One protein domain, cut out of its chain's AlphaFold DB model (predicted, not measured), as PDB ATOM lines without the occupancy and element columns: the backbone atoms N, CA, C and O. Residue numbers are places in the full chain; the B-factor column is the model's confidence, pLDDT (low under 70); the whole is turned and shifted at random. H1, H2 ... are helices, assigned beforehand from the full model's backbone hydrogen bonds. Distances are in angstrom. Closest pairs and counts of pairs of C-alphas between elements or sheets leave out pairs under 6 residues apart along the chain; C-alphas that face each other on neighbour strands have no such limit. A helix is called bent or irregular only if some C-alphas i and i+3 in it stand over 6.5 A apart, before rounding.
ATOM      1  N   GLN A   2     245.741 202.164 257.330       70.94
ATOM      2  CA  GLN A   2     246.252 202.443 258.685       70.94
ATOM      3  C   GLN A   2     247.287 201.406 259.161       70.94
ATOM      4  O   GLN A   2     248.327 201.786 259.687       70.94
ATOM      5  N   SER A   3     247.068 200.121 258.864       70.94
ATOM      6  CA  SER A   3     248.042 199.046 259.106       70.94
ATOM      7  C   SER A   3     249.369 199.289 258.374       70.94
ATOM      8  O   SER A   3     250.422 199.238 258.999       70.94
ATOM      9  N   SER A   4     249.317 199.667 257.090       71.25
ATOM     10  CA  SER A   4     250.499 199.989 256.276       71.25
ATOM     11  C   SER A   4     251.293 201.172 256.847       71.25
ATOM     12  O   SER A   4     252.515 201.120 256.944       71.25
ATOM     13  N   ILE A   5     250.603 202.224 257.306       72.38
ATOM     14  CA  ILE A   5     251.240 203.373 257.973       72.38
ATOM     15  C   ILE A   5     251.972 202.942 259.248       72.38
ATOM     16  O   ILE A   5     253.088 203.396 259.503       72.38
ATOM     17  N   ASN A   6     251.382 202.009 259.991       78.94
ATOM     18  CA  ASN A   6     251.955 201.445 261.209       78.94
ATOM     19  C   ASN A   6     253.018 200.358 260.946       78.94
ATOM     20  O   ASN A   6     253.508 199.763 261.899       78.94
ATOM     21  N   GLY A   7     253.384 200.090 259.687       73.56
ATOM     22  CA  GLY A   7     254.384 199.076 259.331       73.56
ATOM     23  C   GLY A   7     253.883 197.631 259.420       73.56
ATOM     24  O   GLY A   7     254.681 196.701 259.372       73.56
ATOM     25  N   VAL A   8     252.571 197.419 259.536       81.38
ATOM     26  CA  VAL A   8     251.962 196.085 259.539       81.38
ATOM     27  C   VAL A   8     251.724 195.639 258.098       81.38
ATOM     28  O   VAL A   8     250.967 196.275 257.357       81.38
ATOM     29  N   ARG A   9     252.351 194.523 257.706       75.88
ATOM     30  CA  ARG A   9     252.182 193.913 256.382       75.88
ATOM     31  C   ARG A   9     250.862 193.139 256.321       75.88
ATOM     32  O   ARG A   9     250.586 192.304 257.174       75.88
ATOM     33  N   VAL A  10     250.062 193.418 255.295       80.31
ATOM     34  CA  VAL A  10     248.809 192.711 254.994       80.31
ATOM     35  C   VAL A  10     249.065 191.772 253.821       80.31
ATOM     36  O   VAL A  10     249.726 192.162 252.862       80.31
ATOM     37  N   VAL A  11     248.565 190.541 253.911       83.38
ATOM     38  CA  VAL A  11     248.705 189.511 252.873       83.38
ATOM     39  C   VAL A  11     247.333 189.027 252.414       83.38
ATOM     40  O   VAL A  11     246.372 189.045 253.184       83.38
ATOM     41  N   PHE A  12     247.242 188.628 251.147       84.56
ATOM     42  CA  PHE A  12     246.037 188.035 250.576       84.56
ATOM     43  C   PHE A  12     245.907 186.572 251.020       84.56
ATOM     44  O   PHE A  12     246.876 185.821 250.928       84.56
ATOM     45  N   ALA A  13     244.716 186.188 251.481       91.19
ATOM     46  CA  ALA A  13     244.378 184.836 251.923       91.19
ATOM     47  C   ALA A  13     243.433 184.182 250.892       91.19
ATOM     48  O   ALA A  13     242.219 184.398 250.972       91.19
ATOM     49  N   PRO A  14     243.953 183.456 249.881       85.75
ATOM     50  CA  PRO A  14     243.142 182.889 248.796       85.75
ATOM     51  C   PRO A  14     242.121 181.838 249.260       85.75
ATOM     52  O   PRO A  14     241.131 181.589 248.577       85.75
ATOM     53  N   GLU A  15     242.350 181.212 250.410       91.38
ATOM     54  CA  GLU A  15     241.487 180.200 251.016       91.38
ATOM     55  C   GLU A  15     240.247 180.785 251.708       91.38
ATOM     56  O   GLU A  15     239.271 180.066 251.947       91.38
ATOM     57  N   ALA A  16     240.261 182.082 252.024       90.12
ATOM     58  CA  ALA A  16     239.155 182.740 252.700       90.12
ATOM     59  C   ALA A  16     237.943 182.861 251.762       90.12
ATOM     60  O   ALA A  16     238.004 183.490 250.705       90.12
ATOM     61  N   ARG A  17     236.806 182.284 252.168       87.38
ATOM     62  CA  ARG A  17     235.534 182.389 251.438       87.38
ATOM     63  C   ARG A  17     234.635 183.423 252.096       87.38
ATOM     64  O   ARG A  17     234.357 183.337 253.289       87.38
ATOM     65  N   ILE A  18     234.162 184.379 251.303       85.06
ATOM     66  CA  ILE A  18     233.236 185.423 251.743       85.06
ATOM     67  C   ILE A  18     231.973 185.316 250.893       85.06
ATOM     68  O   ILE A  18     232.043 185.346 249.667       85.06
ATOM     69  N   TYR A  19     230.824 185.209 251.555       85.69
ATOM     70  CA  TYR A  19     229.513 185.252 250.914       85.69
ATOM     71  C   TYR A  19     228.960 186.666 251.071       85.69
ATOM     72  O   TYR A  19     228.764 187.136 252.192       85.69
ATOM     73  N   ALA A  20     228.772 187.360 249.952       77.81
ATOM     74  CA  ALA A  20     228.244 188.715 249.924       77.81
ATOM     75  C   ALA A  20     226.917 188.734 249.170       77.81
ATOM     76  O   ALA A  20     226.807 188.172 248.080       77.81
ATOM     77  N   GLU A  21     225.932 189.407 249.747       78.56
ATOM     78  CA  GLU A  21     224.671 189.693 249.079       78.56
ATOM     79  C   GLU A  21     224.863 190.885 248.135       78.56
ATOM     80  O   GLU A  21     225.433 191.919 248.507       78.56
ATOM     81  N   ILE A  22     224.446 190.712 246.883       76.00
ATOM     82  CA  ILE A  22     224.510 191.756 245.860       76.00
ATOM     83  C   ILE A  22     223.140 192.441 245.835       76.00
ATOM     84  O   ILE A  22     222.139 191.738 245.891       76.00
ATOM     85  N   PRO A  23     223.064 193.780 245.740       78.50
ATOM     86  CA  PRO A  23     221.777 194.459 245.667       78.50
ATOM     87  C   PRO A  23     220.946 193.990 244.472       78.50
ATOM     88  O   PRO A  23     221.446 193.980 243.343       78.50
ATOM     89  N   ASP A  24     219.669 193.700 244.717       79.12
ATOM     90  CA  ASP A  24     218.731 193.233 243.692       79.12
ATOM     91  C   ASP A  24     218.222 194.371 242.799       79.12
ATOM     92  O   ASP A  24     217.798 194.148 241.663       79.12
ATOM     93  N   THR A  25     218.267 195.616 243.290       81.94
ATOM     94  CA  THR A  25     217.733 196.770 242.563       81.94
ATOM     95  C   THR A  25     218.809 197.747 242.096       81.94
ATOM     96  O   THR A  25     219.853 197.971 242.719       81.94
ATOM     97  N   PHE A  26     218.514 198.429 240.986       78.69
ATOM     98  CA  PHE A  26     219.375 199.480 240.447       78.69
ATOM     99  C   PHE A  26     219.578 200.641 241.435       78.69
ATOM    100  O   PHE A  26     220.673 201.203 241.514       78.69
ATOM    101  N   ASN A  27     218.546 200.988 242.210       79.69
ATOM    102  CA  ASN A  27     218.607 202.099 243.154       79.69
ATOM    103  C   ASN A  27     219.501 201.783 244.365       79.69
ATOM    104  O   ASN A  27     220.335 202.604 244.744       79.69
ATOM    105  N   GLU A  28     219.412 200.575 244.922       78.75
ATOM    106  CA  GLU A  28     220.308 200.134 246.001       78.75
ATOM    107  C   GLU A  28     221.760 200.046 245.514       78.75
ATOM    108  O   GLU A  28     222.673 200.553 246.168       78.75
ATOM    109  N   SER A  29     221.967 199.506 244.309       80.50
ATOM    110  CA  SER A  29     223.265 199.485 243.625       80.50
ATOM    111  C   SER A  29     223.852 200.893 243.451       80.50
ATOM    112  O   SER A  29     225.052 201.096 243.670       80.50
ATOM    113  N   LYS A  30     223.025 201.891 243.103       79.94
ATOM    114  CA  LYS A  30     223.433 203.302 243.012       79.94
ATOM    115  C   LYS A  30     223.912 203.826 244.366       79.94
ATOM    116  O   LYS A  30     224.998 204.399 244.441       79.94
ATOM    117  N   ILE A  31     223.124 203.613 245.423       78.69
ATOM    118  CA  ILE A  31     223.435 204.080 246.781       78.69
ATOM    119  C   ILE A  31     224.736 203.444 247.287       78.69
ATOM    120  O   ILE A  31     225.605 204.146 247.808       78.69
ATOM    121  N   GLN A  32     224.899 202.130 247.115       80.00
ATOM    122  CA  GLN A  32     226.091 201.411 247.561       80.00
ATOM    123  C   GLN A  32     227.347 201.882 246.813       80.00
ATOM    124  O   GLN A  32     228.354 202.202 247.448       80.00
ATOM    125  N   ARG A  33     227.284 201.999 245.479       82.38
ATOM    126  CA  ARG A  33     228.421 202.474 244.671       82.38
ATOM    127  C   ARG A  33     228.795 203.915 244.976       82.38
ATOM    128  O   ARG A  33     229.982 204.198 245.102       82.38
ATOM    129  N   GLY A  34     227.813 204.802 245.141       79.81
ATOM    130  CA  GLY A  34     228.067 206.193 245.522       79.81
ATOM    131  C   GLY A  34     228.884 206.286 246.814       79.81
ATOM    132  O   GLY A  34     229.911 206.963 246.862       79.81
ATOM    133  N   ARG A  35     228.520 205.487 247.830       80.00
ATOM    134  CA  ARG A  35     229.293 205.382 249.081       80.00
ATOM    135  C   ARG A  35     230.711 204.867 248.861       80.00
ATOM    136  O   ARG A  35     231.634 205.398 249.472       80.00
ATOM    137  N   TRP A  36     230.895 203.850 248.021       82.31
ATOM    138  CA  TRP A  36     232.223 203.300 247.735       82.31
ATOM    139  C   TRP A  36     233.127 204.308 247.034       82.31
ATOM    140  O   TRP A  36     234.276 204.479 247.436       82.31
ATOM    141  N   ASP A  37     232.606 205.014 246.031       83.06
ATOM    142  CA  ASP A  37     233.375 206.015 245.296       83.06
ATOM    143  C   ASP A  37     233.774 207.178 246.223       83.06
ATOM    144  O   ASP A  37     234.950 207.544 246.291       83.06
ATOM    145  N   VAL A  38     232.828 207.721 247.001       80.38
ATOM    146  CA  VAL A  38     233.103 208.803 247.966       80.38
ATOM    147  C   VAL A  38     234.085 208.354 249.044       80.38
ATOM    148  O   VAL A  38     235.065 209.058 249.293       80.38
ATOM    149  N   GLY A  39     233.873 207.175 249.633       84.19
ATOM    150  CA  GLY A  39     234.765 206.612 250.643       84.19
ATOM    151  C   GLY A  39     236.184 206.423 250.110       84.19
ATOM    152  O   GLY A  39     237.146 206.807 250.774       84.19
ATOM    153  N   LYS A  40     236.340 205.933 248.871       84.12
ATOM    154  CA  LYS A  40     237.653 205.808 248.222       84.12
ATOM    155  C   LYS A  40     238.336 207.169 248.072       84.12
ATOM    156  O   LYS A  40     239.522 207.292 248.375       84.12
ATOM    157  N   PHE A  41     237.604 208.204 247.653       84.31
ATOM    158  CA  PHE A  41     238.157 209.556 247.545       84.31
ATOM    159  C   PHE A  41     238.543 210.156 248.901       84.31
ATOM    160  O   PHE A  41     239.568 210.833 248.987       84.31
ATOM    161  N   GLU A  42     237.759 209.912 249.949       86.56
ATOM    162  CA  GLU A  42     238.075 210.372 251.303       86.56
ATOM    163  C   GLU A  42     239.339 209.691 251.841       86.56
ATOM    164  O   GLU A  42     240.260 210.369 252.303       86.56
ATOM    165  N   VAL A  43     239.428 208.363 251.713       88.75
ATOM    166  CA  VAL A  43     240.616 207.583 252.088       88.75
ATOM    167  C   VAL A  43     241.836 208.074 251.310       88.75
ATOM    168  O   VAL A  43     242.868 208.358 251.920       88.75
ATOM    169  N   ARG A  44     241.722 208.256 249.988       89.50
ATOM    170  CA  ARG A  44     242.801 208.808 249.158       89.50
ATOM    171  C   ARG A  44     243.261 210.164 249.684       89.50
ATOM    172  O   ARG A  44     244.433 210.318 250.004       89.50
ATOM    173  N   ASN A  45     242.356 211.130 249.816       89.19
ATOM    174  CA  ASN A  45     242.714 212.489 250.227       89.19
ATOM    175  C   ASN A  45     243.322 212.527 251.644       89.19
ATOM    176  O   ASN A  45     244.208 213.336 251.914       89.19
ATOM    177  N   ARG A  46     242.886 211.633 252.541       90.50
ATOM    178  CA  ARG A  46     243.380 211.544 253.923       90.50
ATOM    179  C   ARG A  46     244.751 210.872 254.042       90.50
ATOM    180  O   ARG A  46     245.553 211.282 254.886       90.50
ATOM    181  N   TYR A  47     245.004 209.817 253.266       91.88
ATOM    182  CA  TYR A  47     246.166 208.940 253.459       91.88
ATOM    183  C   TYR A  47     247.254 209.090 252.399       91.88
ATOM    184  O   TYR A  47     248.420 208.909 252.739       91.88
ATOM    185  N   LEU A  48     246.925 209.488 251.168       92.88
ATOM    186  CA  LEU A  48     247.904 209.683 250.096       92.88
ATOM    187  C   LEU A  48     249.076 210.609 250.496       92.88
ATOM    188  O   LEU A  48     250.219 210.168 250.383       92.88
ATOM    189  N   PRO A  49     248.861 211.832 251.033       93.12
ATOM    190  CA  PRO A  49     249.982 212.698 251.415       93.12
ATOM    191  C   PRO A  49     250.811 212.117 252.570       93.12
ATOM    192  O   PRO A  49     252.022 212.322 252.626       93.12
ATOM    193  N   LYS A  50     250.180 211.361 253.481       93.06
ATOM    194  CA  LYS A  50     250.870 210.703 254.600       93.06
ATOM    195  C   LYS A  50     251.765 209.571 254.102       93.06
ATOM    196  O   LYS A  50     252.905 209.484 254.535       93.06
ATOM    197  N   LEU A  51     251.270 208.748 253.177       91.44
ATOM    198  CA  LEU A  51     252.035 207.653 252.579       91.44
ATOM    199  C   LEU A  51     253.239 208.180 251.792       91.44
ATOM    200  O   LEU A  51     254.344 207.697 252.005       91.44
ATOM    201  N   ILE A  52     253.063 209.225 250.973       93.50
ATOM    202  CA  ILE A  52     254.179 209.849 250.241       93.50
ATOM    203  C   ILE A  52     255.230 210.396 251.220       93.50
ATOM    204  O   ILE A  52     256.421 210.124 251.070       93.50
ATOM    205  N   ARG A  53     254.800 211.124 252.261       94.12
ATOM    206  CA  ARG A  53     255.706 211.668 253.284       94.12
ATOM    207  C   ARG A  53     256.486 210.570 254.008       94.12
ATOM    208  O   ARG A  53     257.692 210.709 254.199       94.12
ATOM    209  N   GLU A  54     255.814 209.496 254.413       91.25
ATOM    210  CA  GLU A  54     256.444 208.374 255.113       91.25
ATOM    211  C   GLU A  54     257.376 207.569 254.203       91.25
ATOM    212  O   GLU A  54     258.465 207.210 254.644       91.25
ATOM    213  N   GLY A  55     257.017 207.374 252.931       91.38
ATOM    214  CA  GLY A  55     257.876 206.729 251.937       91.38
ATOM    215  C   GLY A  55     259.185 207.483 251.717       91.38
ATOM    216  O   GLY A  55     260.252 206.872 251.715       91.38
ATOM    217  N   ILE A  56     259.132 208.818 251.633       95.50
ATOM    218  CA  ILE A  56     260.336 209.661 251.538       95.50
ATOM    219  C   ILE A  56     261.151 209.591 252.837       95.50
ATOM    220  O   ILE A  56     262.361 209.378 252.797       95.50
ATOM    221  N   ARG A  57     260.495 209.748 253.996       94.88
ATOM    222  CA  ARG A  57     261.154 209.780 255.313       94.88
ATOM    223  C   ARG A  57     261.860 208.466 255.649       94.88
ATOM    224  O   ARG A  57     262.966 208.495 256.179       94.88
ATOM    225  N   LYS A  58     261.215 207.330 255.373       91.88
ATOM    226  CA  LYS A  58     261.718 205.989 255.703       91.88
ATOM    227  C   LYS A  58     262.505 205.334 254.568       91.88
ATOM    228  O   LYS A  58     263.104 204.292 254.801       91.88
ATOM    229  N   ARG A  59     262.519 205.936 253.370       90.81
ATOM    230  CA  ARG A  59     263.124 205.371 252.147       90.81
ATOM    231  C   ARG A  59     262.623 203.955 251.845       90.81
ATOM    232  O   ARG A  59     263.391 203.089 251.439       90.81
ATOM    233  N   ASP A  60     261.331 203.734 252.052       89.88
ATOM    234  CA  ASP A  60     260.692 202.429 251.896       89.88
ATOM    235  C   ASP A  60     259.651 202.488 250.772       89.88
ATOM    236  O   ASP A  60     258.684 203.257 250.817       89.88
ATOM    237  N   LEU A  61     259.881 201.668 249.743       90.25
ATOM    238  CA  LEU A  61     259.067 201.609 248.532       90.25
ATOM    239  C   LEU A  61     257.649 201.084 248.778       90.25
ATOM    240  O   LEU A  61     256.745 201.412 248.011       90.25
ATOM    241  N   SER A  62     257.417 200.349 249.869       88.25
ATOM    242  CA  SER A  62     256.089 199.819 250.201       88.25
ATOM    243  C   SER A  62     255.049 200.918 250.463       88.25
ATOM    244  O   SER A  62     253.865 200.744 250.173       88.25
ATOM    245  N   TYR A  63     255.477 202.091 250.942       89.19
ATOM    246  CA  TYR A  63     254.595 203.250 251.107       89.19
ATOM    247  C   TYR A  63     254.173 203.856 249.767       89.19
ATOM    248  O   TYR A  63     253.039 204.321 249.637       89.19
ATOM    249  N   PHE A  64     255.071 203.854 248.778       90.25
ATOM    250  CA  PHE A  64     254.767 204.339 247.435       90.25
ATOM    251  C   PHE A  64     253.840 203.377 246.696       90.25
ATOM    252  O   PHE A  64     252.913 203.838 246.041       90.25
ATOM    253  N   ASP A  65     254.019 202.068 246.871       89.81
ATOM    254  CA  ASP A  65     253.102 201.053 246.342       89.81
ATOM    255  C   ASP A  65     251.663 201.264 246.860       89.81
ATOM    256  O   ASP A  65     250.724 201.454 246.084       89.81
ATOM    257  N   ALA A  66     251.499 201.419 248.180       89.06
ATOM    258  CA  ALA A  66     250.201 201.747 248.779       89.06
ATOM    259  C   ALA A  66     249.640 203.110 248.315       89.06
ATOM    260  O   ALA A  66     248.424 203.300 248.228       89.06
ATOM    261  N   ALA A  67     250.507 204.088 248.030       91.06
ATOM    262  CA  ALA A  67     250.098 205.384 247.490       91.06
ATOM    263  C   ALA A  67     249.599 205.271 246.040       91.06
ATOM    264  O   ALA A  67     248.597 205.900 245.691       91.06
ATOM    265  N   LEU A  68     250.257 204.456 245.210       90.69
ATOM    266  CA  LEU A  68     249.846 204.190 243.833       90.69
ATOM    267  C   LEU A  68     248.473 203.515 243.785       90.69
ATOM    268  O   LEU A  68     247.623 203.936 243.003       90.69
ATOM    269  N   GLU A  69     248.199 202.566 244.683       89.31
ATOM    270  CA  GLU A  69     246.882 201.924 244.795       89.31
ATOM    271  C   GLU A  69     245.747 202.949 245.007       89.31
ATOM    272  O   GLU A  69     244.675 202.862 244.398       89.31
ATOM    273  N   LEU A  70     245.994 203.979 245.825       89.31
ATOM    274  CA  LEU A  70     245.033 205.059 246.078       89.31
ATOM    275  C   LEU A  70     244.853 206.012 244.889       89.31
ATOM    276  O   LEU A  70     243.819 206.686 244.800       89.31
ATOM    277  N   LEU A  71     245.845 206.101 244.003       88.69
ATOM    278  CA  LEU A  71     245.812 206.958 242.819       88.69
ATOM    279  C   LEU A  71     245.053 206.326 241.654       88.69
ATOM    280  O   LEU A  71     244.516 207.073 240.837       88.69
ATOM    281  N   ILE A  72     244.955 204.995 241.595       86.81
ATOM    282  CA  ILE A  72     244.234 204.298 240.526       86.81
ATOM    283  C   ILE A  72     242.748 204.696 240.574       86.81
ATOM    284  O   ILE A  72     242.031 204.337 241.528       86.81
ATOM    285  N   PRO A  73     242.240 205.434 239.567       83.38
ATOM    286  CA  PRO A  73     240.837 205.814 239.527       83.38
ATOM    287  C   PRO A  73     239.955 204.568 239.344       83.38
ATOM    288  O   PRO A  73     240.418 203.537 238.854       83.38
TER     289      PRO A  73
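Overview. This is residues 2 to 73 of the 164 residues of an uncharacterized protein of Deltaproteobacteria bacterium GWF2_42_12 (UniProt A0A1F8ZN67). One long helix, H2, bent into the arms H2a and H2b, makes the longest axis; H3 folds back along H2b as a helical hairpin, and the long stretch of residues 6 to 25 swings out in a wide, open arc from the hairpin's end to the start of H2a, like a handle. The tiny helix H1 lies beside the hairpin, and residues 10 to 21 of the arc stick out. The printed part has 72 residues with three named helices, H1, H2 and H3 in that order, and no named strand; the class is all helix. The whole is loose, with a radius of gyration of the C-alphas of 15.7 A, and spans 47 by 31 by 17 A, only just elongated.

Along the chain. Begin with H2, residues 26 to 58, assigned as one helix by its hydrogen bonds but bent: C-alphas 46 and 49 are 7.2 A apart. Find C-alpha 26 at (219.375, 199.480, 240.447); from there the arm H2a, residues 26 to 46, runs 30.1 A. The arm H2b, residues 49 to 58, runs 14.2 A and ends at C-alpha 58, (261.718, 205.989, 255.703). Look next at H3, residues 61 to 71, which runs 15.4 A to C-alpha 71 at (245.812, 206.958, 242.819). Go back to H1, residues 2 to 5, which is 5.1 A long.

Arrangement. At the bend the lines of H2a and H2b stand at a steep tilt of 41 degrees. H2b and H3 are a helical hairpin: they touch, at a shallow tilt of 13 degrees, opposite ways, and their closest C-alphas, those of Gly 55 and Tyr 63, are 4.9 A apart. H2a touches H3 with residues 40 to 44 alone, at a steep tilt of 40 degrees, opposite ways; look at the closest C-alphas, those of Arg 44 and Leu 70, 5.3 A apart. H1 and H3 only just touch, with 3 pairs of C-alphas within 8 A, the closest those of Ser 4 and Tyr 63 at 7.4 A. H1 and H2b are close but not clearly touching, with the C-alphas of Ile 5 and Leu 51 closest at 6.9 A. H1 and H2a are apart. In H2a, H2b and H3 every O i to N i+4 pair is within hydrogen-bond range; H1 is too short for such a pair.

Size, cuts and confidence. The two C-alphas farthest apart are those of Thr 25 and Arg 59, at 47.2 A. The link from H1 to H2, 20 residues, is long; the link from H2 to H3, 2 residues, is tight. Residues 10 to 21 stand free, and so do residues 24 to 30, of which 26 to 30 belong to H2. The printed part has no cut. Its mean pLDDT is 85.1, and no printed residue is under 70; H1 has a mean of 71.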